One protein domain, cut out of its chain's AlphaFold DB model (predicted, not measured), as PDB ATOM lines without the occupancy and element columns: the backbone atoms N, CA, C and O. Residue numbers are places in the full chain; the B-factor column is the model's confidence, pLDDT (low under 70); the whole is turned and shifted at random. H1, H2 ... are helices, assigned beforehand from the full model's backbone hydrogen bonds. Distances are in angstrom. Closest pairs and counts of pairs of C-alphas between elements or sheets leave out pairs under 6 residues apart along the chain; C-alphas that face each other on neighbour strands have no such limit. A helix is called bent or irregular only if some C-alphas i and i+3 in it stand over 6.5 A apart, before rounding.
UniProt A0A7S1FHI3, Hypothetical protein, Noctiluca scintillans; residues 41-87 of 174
ATOM      1  N   GLU A  41      -4.381 -37.030 -36.180       65.19
ATOM      2  CA  GLU A  41      -4.890 -35.953 -37.034       65.19
ATOM      3  C   GLU A  41      -5.129 -34.672 -36.222       65.19
ATOM      4  O   GLU A  41      -4.636 -33.614 -36.595       65.19
ATOM      5  N   ALA A  42      -5.758 -34.779 -35.045       70.88
ATOM      6  CA  ALA A  42      -5.977 -33.635 -34.150       70.88
ATOM      7  C   ALA A  42      -4.666 -33.046 -33.591       70.88
ATOM      8  O   ALA A  42      -4.584 -31.851 -33.316       70.88
ATOM      9  N   CYS A  43      -3.632 -33.875 -33.429       73.00
ATOM     10  CA  CYS A  43      -2.307 -33.438 -32.993       73.00
ATOM     11  C   CYS A  43      -1.508 -32.810 -34.142       73.00
ATOM     12  O   CYS A  43      -0.852 -31.789 -33.941       73.00
ATOM     13  N   ALA A  44      -1.637 -33.348 -35.358       75.75
ATOM     14  CA  ALA A  44      -1.063 -32.766 -36.567       75.75
ATOM     15  C   ALA A  44      -1.684 -31.402 -36.910       75.75
ATOM     16  O   ALA A  44      -0.960 -30.494 -37.315       75.75
ATOM     17  N   GLU A  45      -2.990 -31.212 -36.683       78.19
ATOM     18  CA  GLU A  45      -3.658 -29.907 -36.829       78.19
ATOM     19  C   GLU A  45      -3.125 -28.854 -35.844       78.19
ATOM     20  O   GLU A  45      -3.058 -27.673 -36.184       78.19
ATOM     21  N   ARG A  46      -2.672 -29.281 -34.657       75.62
ATOM     22  CA  ARG A  46      -1.972 -28.426 -33.679       75.62
ATOM     23  C   ARG A  46      -0.471 -28.276 -33.959       75.62
ATOM     24  O   ARG A  46       0.230 -27.603 -33.212       75.62
ATOM     25  N   GLY A  47       0.034 -28.876 -35.039       78.88
ATOM     26  CA  GLY A  47       1.436 -28.788 -35.452       78.88
ATOM     27  C   GLY A  47       2.381 -29.773 -34.756       78.88
ATOM     28  O   GLY A  47       3.593 -29.681 -34.952       78.88
ATOM     29  N   PHE A  48       1.864 -30.725 -33.975       80.06
ATOM     30  CA  PHE A  48       2.671 -31.780 -33.362       80.06
ATOM     31  C   PHE A  48       2.876 -32.951 -34.323       80.06
ATOM     32  O   PHE A  48       1.977 -33.352 -35.061       80.06
ATOM     33  N   THR A  49       4.082 -33.520 -34.313       73.00
ATOM     34  CA  THR A  49       4.400 -34.695 -35.124       73.00
ATOM     35  C   THR A  49       3.953 -35.975 -34.426       73.00
ATOM     36  O   THR A  49       3.968 -36.087 -33.203       73.00
ATOM     37  N   GLY A  50       3.622 -36.989 -35.223       66.25
ATOM     38  CA  GLY A  50       3.179 -38.288 -34.725       66.25
ATOM     39  C   GLY A  50       4.195 -39.115 -33.943       66.25
ATOM     40  O   GLY A  50       3.843 -40.178 -33.445       66.25
ATOM     41  N   GLU A  51       5.435 -38.643 -33.863       68.69
ATOM     42  CA  GLU A  51       6.536 -39.264 -33.123       68.69
ATOM     43  C   GLU A  51       6.881 -38.477 -31.848       68.69
ATOM     44  O   GLU A  51       7.938 -38.684 -31.249       68.69
ATOM     45  N   LEU A  52       6.015 -37.545 -31.430       74.38
ATOM     46  CA  LEU A  52       6.222 -36.742 -30.232       74.38
ATOM     47  C   LEU A  52       6.260 -37.634 -28.984       74.38
ATOM     48  O   LEU A  52       5.271 -38.258 -28.598       74.38
ATOM     49  N   THR A  53       7.406 -37.654 -28.311       79.62
ATOM     50  CA  THR A  53       7.590 -38.396 -27.062       79.62
ATOM     51  C   THR A  53       7.289 -37.524 -25.851       79.62
ATOM     52  O   THR A  53       7.631 -36.338 -25.818       79.62
ATOM     53  N   CYS A  54       6.713 -38.111 -24.799       81.19
ATOM     54  CA  CYS A  54       6.412 -37.357 -23.576       81.19
ATOM     55  C   CYS A  54       7.675 -36.819 -22.876       81.19
ATOM     56  O   CYS A  54       7.618 -35.804 -22.182       81.19
ATOM     57  N   SER A  55       8.844 -37.428 -23.117       79.44
ATOM     58  CA  SER A  55      10.136 -36.890 -22.671       79.44
ATOM     59  C   SER A  55      10.484 -35.555 -23.336       79.44
ATOM     60  O   SER A  55      11.059 -34.682 -22.686       79.44
ATOM     61  N   THR A  56      10.084 -35.353 -24.594       81.56
ATOM     62  CA  THR A  56      10.260 -34.079 -25.303       81.56
ATOM     63  C   THR A  56       9.386 -32.990 -24.685       81.56
ATOM     64  O   THR A  56       9.874 -31.887 -24.450       81.56
ATOM     65  N   CYS A  57       8.138 -33.309 -24.320       84.56
ATOM     66  CA  CYS A  57       7.257 -32.377 -23.604       84.56
ATOM     67  C   CYS A  57       7.794 -32.017 -22.212       84.56
ATOM     68  O   CYS A  57       7.730 -30.859 -21.803       84.56
ATOM     69  N   LYS A  58       8.387 -32.982 -21.497       84.19
ATOM     70  CA  LYS A  58       9.039 -32.724 -20.205       84.19
ATOM     71  C   LYS A  58      10.250 -31.804 -20.353       84.19
ATOM     72  O   LYS A  58      10.418 -30.880 -19.569       84.19
ATOM     73  N   ARG A  59      11.064 -32.007 -21.390       83.06
ATOM     74  CA  ARG A  59      12.192 -31.119 -21.681       83.06
ATOM     75  C   ARG A  59      11.715 -29.717 -22.056       83.06
ATOM     76  O   ARG A  59      12.295 -28.747 -21.598       83.06
ATOM     77  N   LEU A  60      10.635 -29.602 -22.830       84.81
ATOM     78  CA  LEU A  60      10.013 -28.316 -23.158       84.81
ATOM     79  C   LEU A  60       9.570 -27.555 -21.897       84.81
ATOM     80  O   LEU A  60       9.758 -26.344 -21.827       84.81
ATOM     81  N   GLN A  61       9.058 -28.257 -20.881       85.12
ATOM     82  CA  GLN A  61       8.674 -27.655 -19.600       85.12
ATOM     83  C   GLN A  61       9.847 -26.969 -18.892       85.12
ATOM     84  O   GLN A  61       9.658 -25.910 -18.306       85.12
ATOM     85  N   GLU A  62      11.053 -27.535 -18.971       84.81
ATOM     86  CA  GLU A  62      12.252 -26.977 -18.330       84.81
ATOM     87  C   GLU A  62      12.693 -25.639 -18.946       84.81
ATOM     88  O   GLU A  62      13.370 -24.851 -18.289       84.81
ATOM     89  N   PHE A  63      12.304 -25.369 -20.197       82.62
ATOM     90  CA  PHE A  63      12.631 -24.127 -20.904       82.62
ATOM     91  C   PHE A  63      11.508 -23.088 -20.866       82.62
ATOM     92  O   PHE A  63      11.736 -21.941 -21.254       82.62
ATOM     93  N   LEU A  64      10.302 -23.467 -20.434       82.88
ATOM     94  CA  LEU A  64       9.158 -22.566 -20.401       82.88
ATOM     95  C   LEU A  64       9.073 -21.803 -19.069       82.88
ATOM     96  O   LEU A  64       9.321 -22.374 -18.002       82.88
ATOM     97  N   PRO A  65       8.685 -20.515 -19.107       76.81
ATOM     98  CA  PRO A  65       8.489 -19.717 -17.905       76.81
ATOM     99  C   PRO A  65       7.390 -20.336 -17.032       76.81
ATOM    100  O   PRO A  65       6.238 -20.476 -17.445       76.81
ATOM    101  N   SER A  66       7.767 -20.750 -15.823       67.88
ATOM    102  CA  SER A  66       6.879 -21.443 -14.880       67.88
ATOM    103  C   SER A  66       6.085 -20.468 -14.003       67.88
ATOM    104  O   SER A  66       4.973 -20.783 -13.556       67.88
ATOM    105  N   ASP A  67       6.640 -19.274 -13.795       69.31
ATOM    106  CA  ASP A  67       6.093 -18.259 -12.905       69.31
ATOM    107  C   ASP A  67       5.057 -17.409 -13.638       69.31
ATOM    108  O   ASP A  67       5.304 -16.875 -14.717       69.31
ATOM    109  N   SER A  68       3.887 -17.233 -13.024       63.16
ATOM    110  CA  SER A  68       2.760 -16.464 -13.575       63.16
ATOM    111  C   SER A  68       3.052 -14.976 -13.815       63.16
ATOM    112  O   SER A  68       2.218 -14.288 -14.395       63.16
ATOM    113  N   GLU A  69       4.207 -14.482 -13.373       67.38
ATOM    114  CA  GLU A  69       4.656 -13.098 -13.559       67.38
ATOM    115  C   GLU A  69       5.474 -12.900 -14.846       67.38
ATOM    116  O   GLU A  69       5.690 -11.770 -15.280       67.38
ATOM    117  N   GLN A  70       5.918 -13.986 -15.486       69.81
ATOM    118  CA  GLN A  70       6.728 -13.940 -16.700       69.81
ATOM    119  C   GLN A  70       5.833 -13.906 -17.945       69.81
ATOM    120  O   GLN A  70       4.866 -14.660 -18.086       69.81
ATOM    121  N   GLN A  71       6.163 -13.014 -18.878       73.19
ATOM    122  CA  GLN A  71       5.430 -12.851 -20.130       73.19
ATOM    123  C   GLN A  71       5.461 -14.165 -20.931       73.19
ATOM    124  O   GLN A  71       6.533 -14.700 -21.205       73.19
ATOM    125  N   GLY A  72       4.285 -14.701 -21.273       72.69
ATOM    126  CA  GLY A  72       4.144 -15.987 -21.973       72.69
ATOM    127  C   GLY A  72       3.954 -17.216 -21.071       72.69
ATOM    128  O   GLY A  72       3.811 -18.321 -21.586       72.69
ATOM    129  N   ALA A  73       3.886 -17.067 -19.741       77.56
ATOM    130  CA  ALA A  73       3.673 -18.198 -18.826       77.56
ATOM    131  C   ALA A  73       2.307 -18.896 -19.002       77.56
ATOM    132  O   ALA A  73       2.190 -20.102 -18.782       77.56
ATOM    133  N   SER A  74       1.263 -18.165 -19.406       77.69
ATOM    134  CA  SER A  74      -0.054 -18.745 -19.712       77.69
ATOM    135  C   SER A  74      -0.028 -19.577 -20.995       77.69
ATOM    136  O   SER A  74      -0.494 -20.712 -20.995       77.69
ATOM    137  N   GLU A  75       0.583 -19.039 -22.052       80.56
ATOM    138  CA  GLU A  75       0.725 -19.702 -23.356       80.56
ATOM    139  C   GLU A  75       1.636 -20.933 -23.251       80.56
ATOM    140  O   GLU A  75       1.341 -21.983 -23.813       80.56
ATOM    141  N   GLY A  76       2.705 -20.850 -22.450       81.19
ATOM    142  CA  GLY A  76       3.579 -21.988 -22.162       81.19
ATOM    143  C   GLY A  76       2.856 -23.131 -21.442       81.19
ATOM    144  O   GLY A  76       3.065 -24.297 -21.769       81.19
ATOM    145  N   LYS A  77       1.961 -22.821 -20.494       83.06
ATOM    146  CA  LYS A  77       1.150 -23.842 -19.807       83.06
ATOM    147  C   LYS A  77       0.153 -24.510 -20.751       83.06
ATOM    148  O   LYS A  77       0.002 -25.726 -20.687       83.06
ATOM    149  N   GLU A  78      -0.490 -23.743 -21.628       84.00
ATOM    150  CA  GLU A  78      -1.393 -24.284 -22.650       84.00
ATOM    151  C   GLU A  78      -0.644 -25.208 -23.619       84.00
ATOM    152  O   GLU A  78      -1.047 -26.353 -23.805       84.00
ATOM    153  N   LEU A  79       0.524 -24.784 -24.113       83.62
ATOM    154  CA  LEU A  79       1.370 -25.601 -24.986       83.62
ATOM    155  C   LEU A  79       1.806 -26.918 -24.324       83.62
ATOM    156  O   LEU A  79       1.855 -27.955 -24.982       83.62
ATOM    157  N   LEU A  80       2.105 -26.912 -23.022       84.44
ATOM    158  CA  LEU A  80       2.451 -28.129 -22.278       84.44
ATOM    159  C   LEU A  80       1.264 -29.079 -22.111       84.44
ATOM    160  O   LEU A  80       1.441 -30.298 -22.189       84.44
ATOM    161  N   LEU A  81       0.061 -28.547 -21.896       84.56
ATOM    162  CA  LEU A  81      -1.160 -29.351 -21.842       84.56
ATOM    163  C   LEU A  81      -1.446 -30.001 -23.197       84.56
ATOM    164  O   LEU A  81      -1.751 -31.188 -23.254       84.56
ATOM    165  N   GLU A  82      -1.267 -29.267 -24.292       85.38
ATOM    166  CA  GLU A  82      -1.432 -29.821 -25.638       85.38
ATOM    167  C   GLU A  82      -0.348 -30.849 -25.977       85.38
ATOM    168  O   GLU A  82      -0.653 -31.935 -26.470       85.38
ATOM    169  N   CYS A  83       0.910 -30.547 -25.646       84.25
ATOM    170  CA  CYS A  83       2.038 -31.453 -25.850       84.25
ATOM    171  C   CYS A  83       1.821 -32.762 -25.084       84.25
ATOM    172  O   CYS A  83       1.965 -33.841 -25.649       84.25
ATOM    173  N   SER A  84       1.421 -32.683 -23.810       81.50
ATOM    174  CA  SER A  84       1.164 -33.872 -22.989       81.50
ATOM    175  C   SER A  84      -0.063 -34.670 -23.441       81.50
ATOM    176  O   SER A  84      -0.056 -35.891 -23.325       81.50
ATOM    177  N   ALA A  85      -1.080 -34.020 -24.014       82.12
ATOM    178  CA  ALA A  85      -2.241 -34.700 -24.588       82.12
ATOM    179  C   ALA A  85      -1.917 -35.449 -25.895       82.12
ATOM    180  O   ALA A  85      -2.574 -36.438 -26.216       82.12
ATOM    181  N   CYS A  86      -0.912 -34.982 -26.639       81.19
ATOM    182  CA  CYS A  86      -0.505 -35.537 -27.931       81.19
ATOM    183  C   CYS A  86       0.718 -36.461 -27.870       81.19
ATOM    184  O   CYS A  86       1.036 -37.123 -28.860       81.19
ATOM    185  N   CYS A  87       1.430 -36.506 -26.745       79.75
ATOM    186  CA  CYS A  87       2.657 -37.277 -26.639       79.75
ATOM    187  C   CYS A  87       2.398 -38.770 -26.416       79.75
ATOM    188  O   CYS A  87       1.427 -39.187 -25.787       79.75
TER     189      CYS A  87
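Overview. This is residues 41 to 87 of the 174 residues of the protein "Hypothetical protein" of Noctiluca scintillans (UniProt A0A7S1FHI3). A hairpin of two helices makes the long body of this domain: H2 and H3 lie side by side, nearly aligned and running opposite ways, with the loop of residues 64 to 72 joining them at one end. The short helix H1 is at the other end, near the last residues of H3, and residues 46 to 53 lead from it over to the start of H2. The printed part has 47 residues, with three named helices in the order H1, H2, H3 and no named strand, and its class is all helix. It is only just compact, close to loose, with a radius of gyration of the C-alphas of 11.0 A, and it is elongated, spanning 34 by 20 by 12 A along its three main axes.

Arrangement. The longest helix is H3, residues 73 to 86. It touches H2, residues 54 to 63, with 7 pairs of C-alphas within 8 A. The closest C-alphas of the two are those of Cys 57 and Cys 83, 5.8 A apart. H3 touches H2 with residues 80 to 84 alone. The lines of H2 and H3 stand at a shallow tilt of 9 degrees, and the two run opposite ways. Their centres are 10.3 A apart. Together they form a helical hairpin, two helices that follow each other in the chain, touch and run opposite ways. H1, residues 41 to 45, touches no helix but is near H3. H1 and H3 are close but not clearly touching, with 1 pair of C-alphas within 8 A, those of Cys 43 and Cys 86 at 5.8 A. The centres of H1 and H3 are 14.6 A apart. H1 and H2 are apart, although they follow each other in the chain. In H1 and H3 every pair of backbone O i and N i+4 inside the helix is within hydrogen-bond range, while in H2 this holds for 5 of 6 pairs.

Along the chain. H3 runs from Ala 73, with its C-alpha at (3.673, -18.198, -18.826), to Cys 86, with its C-alpha at (-0.505, -35.537, -27.931). Its 14 residues measure 20.0 A from first to last C-alpha, and y falls along it. H2 has 10 residues, from Cys 54 to Phe 63, and measures 14.9 A from first to last C-alpha. Along H2 the y values rise, from C-alpha 54 at (6.412, -37.357, -23.576) to C-alpha 63 at (12.631, -24.127, -20.904). H1 has 5 residues, from Glu 41 to Glu 45, and measures 6.2 A; its first C-alpha, which is also the first printed one, is at (-4.890, -35.953, -37.034). No helix is bent or irregular.

Size, cuts and confidence. The two C-alphas farthest apart are those of Glu 41, in H1, and Glu 69, in the loop between H2 and H3, at 34.1 A. The first and last printed C-alphas, those of Glu 41 and Cys 87, are 12.9 A apart. The printed part has no cut; it covers residues 41 to 87 of a full chain of 174 residues. The link from H1 to H2, with 8 residues between them, is short, and so is the link from H2 to H3, with 9 residues between them. The mean pLDDT of the printed part is 78.0. It is 73 for H1, 83 for H2 and 82 for H3. The model's confidence is low, under 70, at 8 residues: residue 41, residues 50 to 51 in the link from H1 to H2, and residues 66 to 70 in the link from H2 to H3.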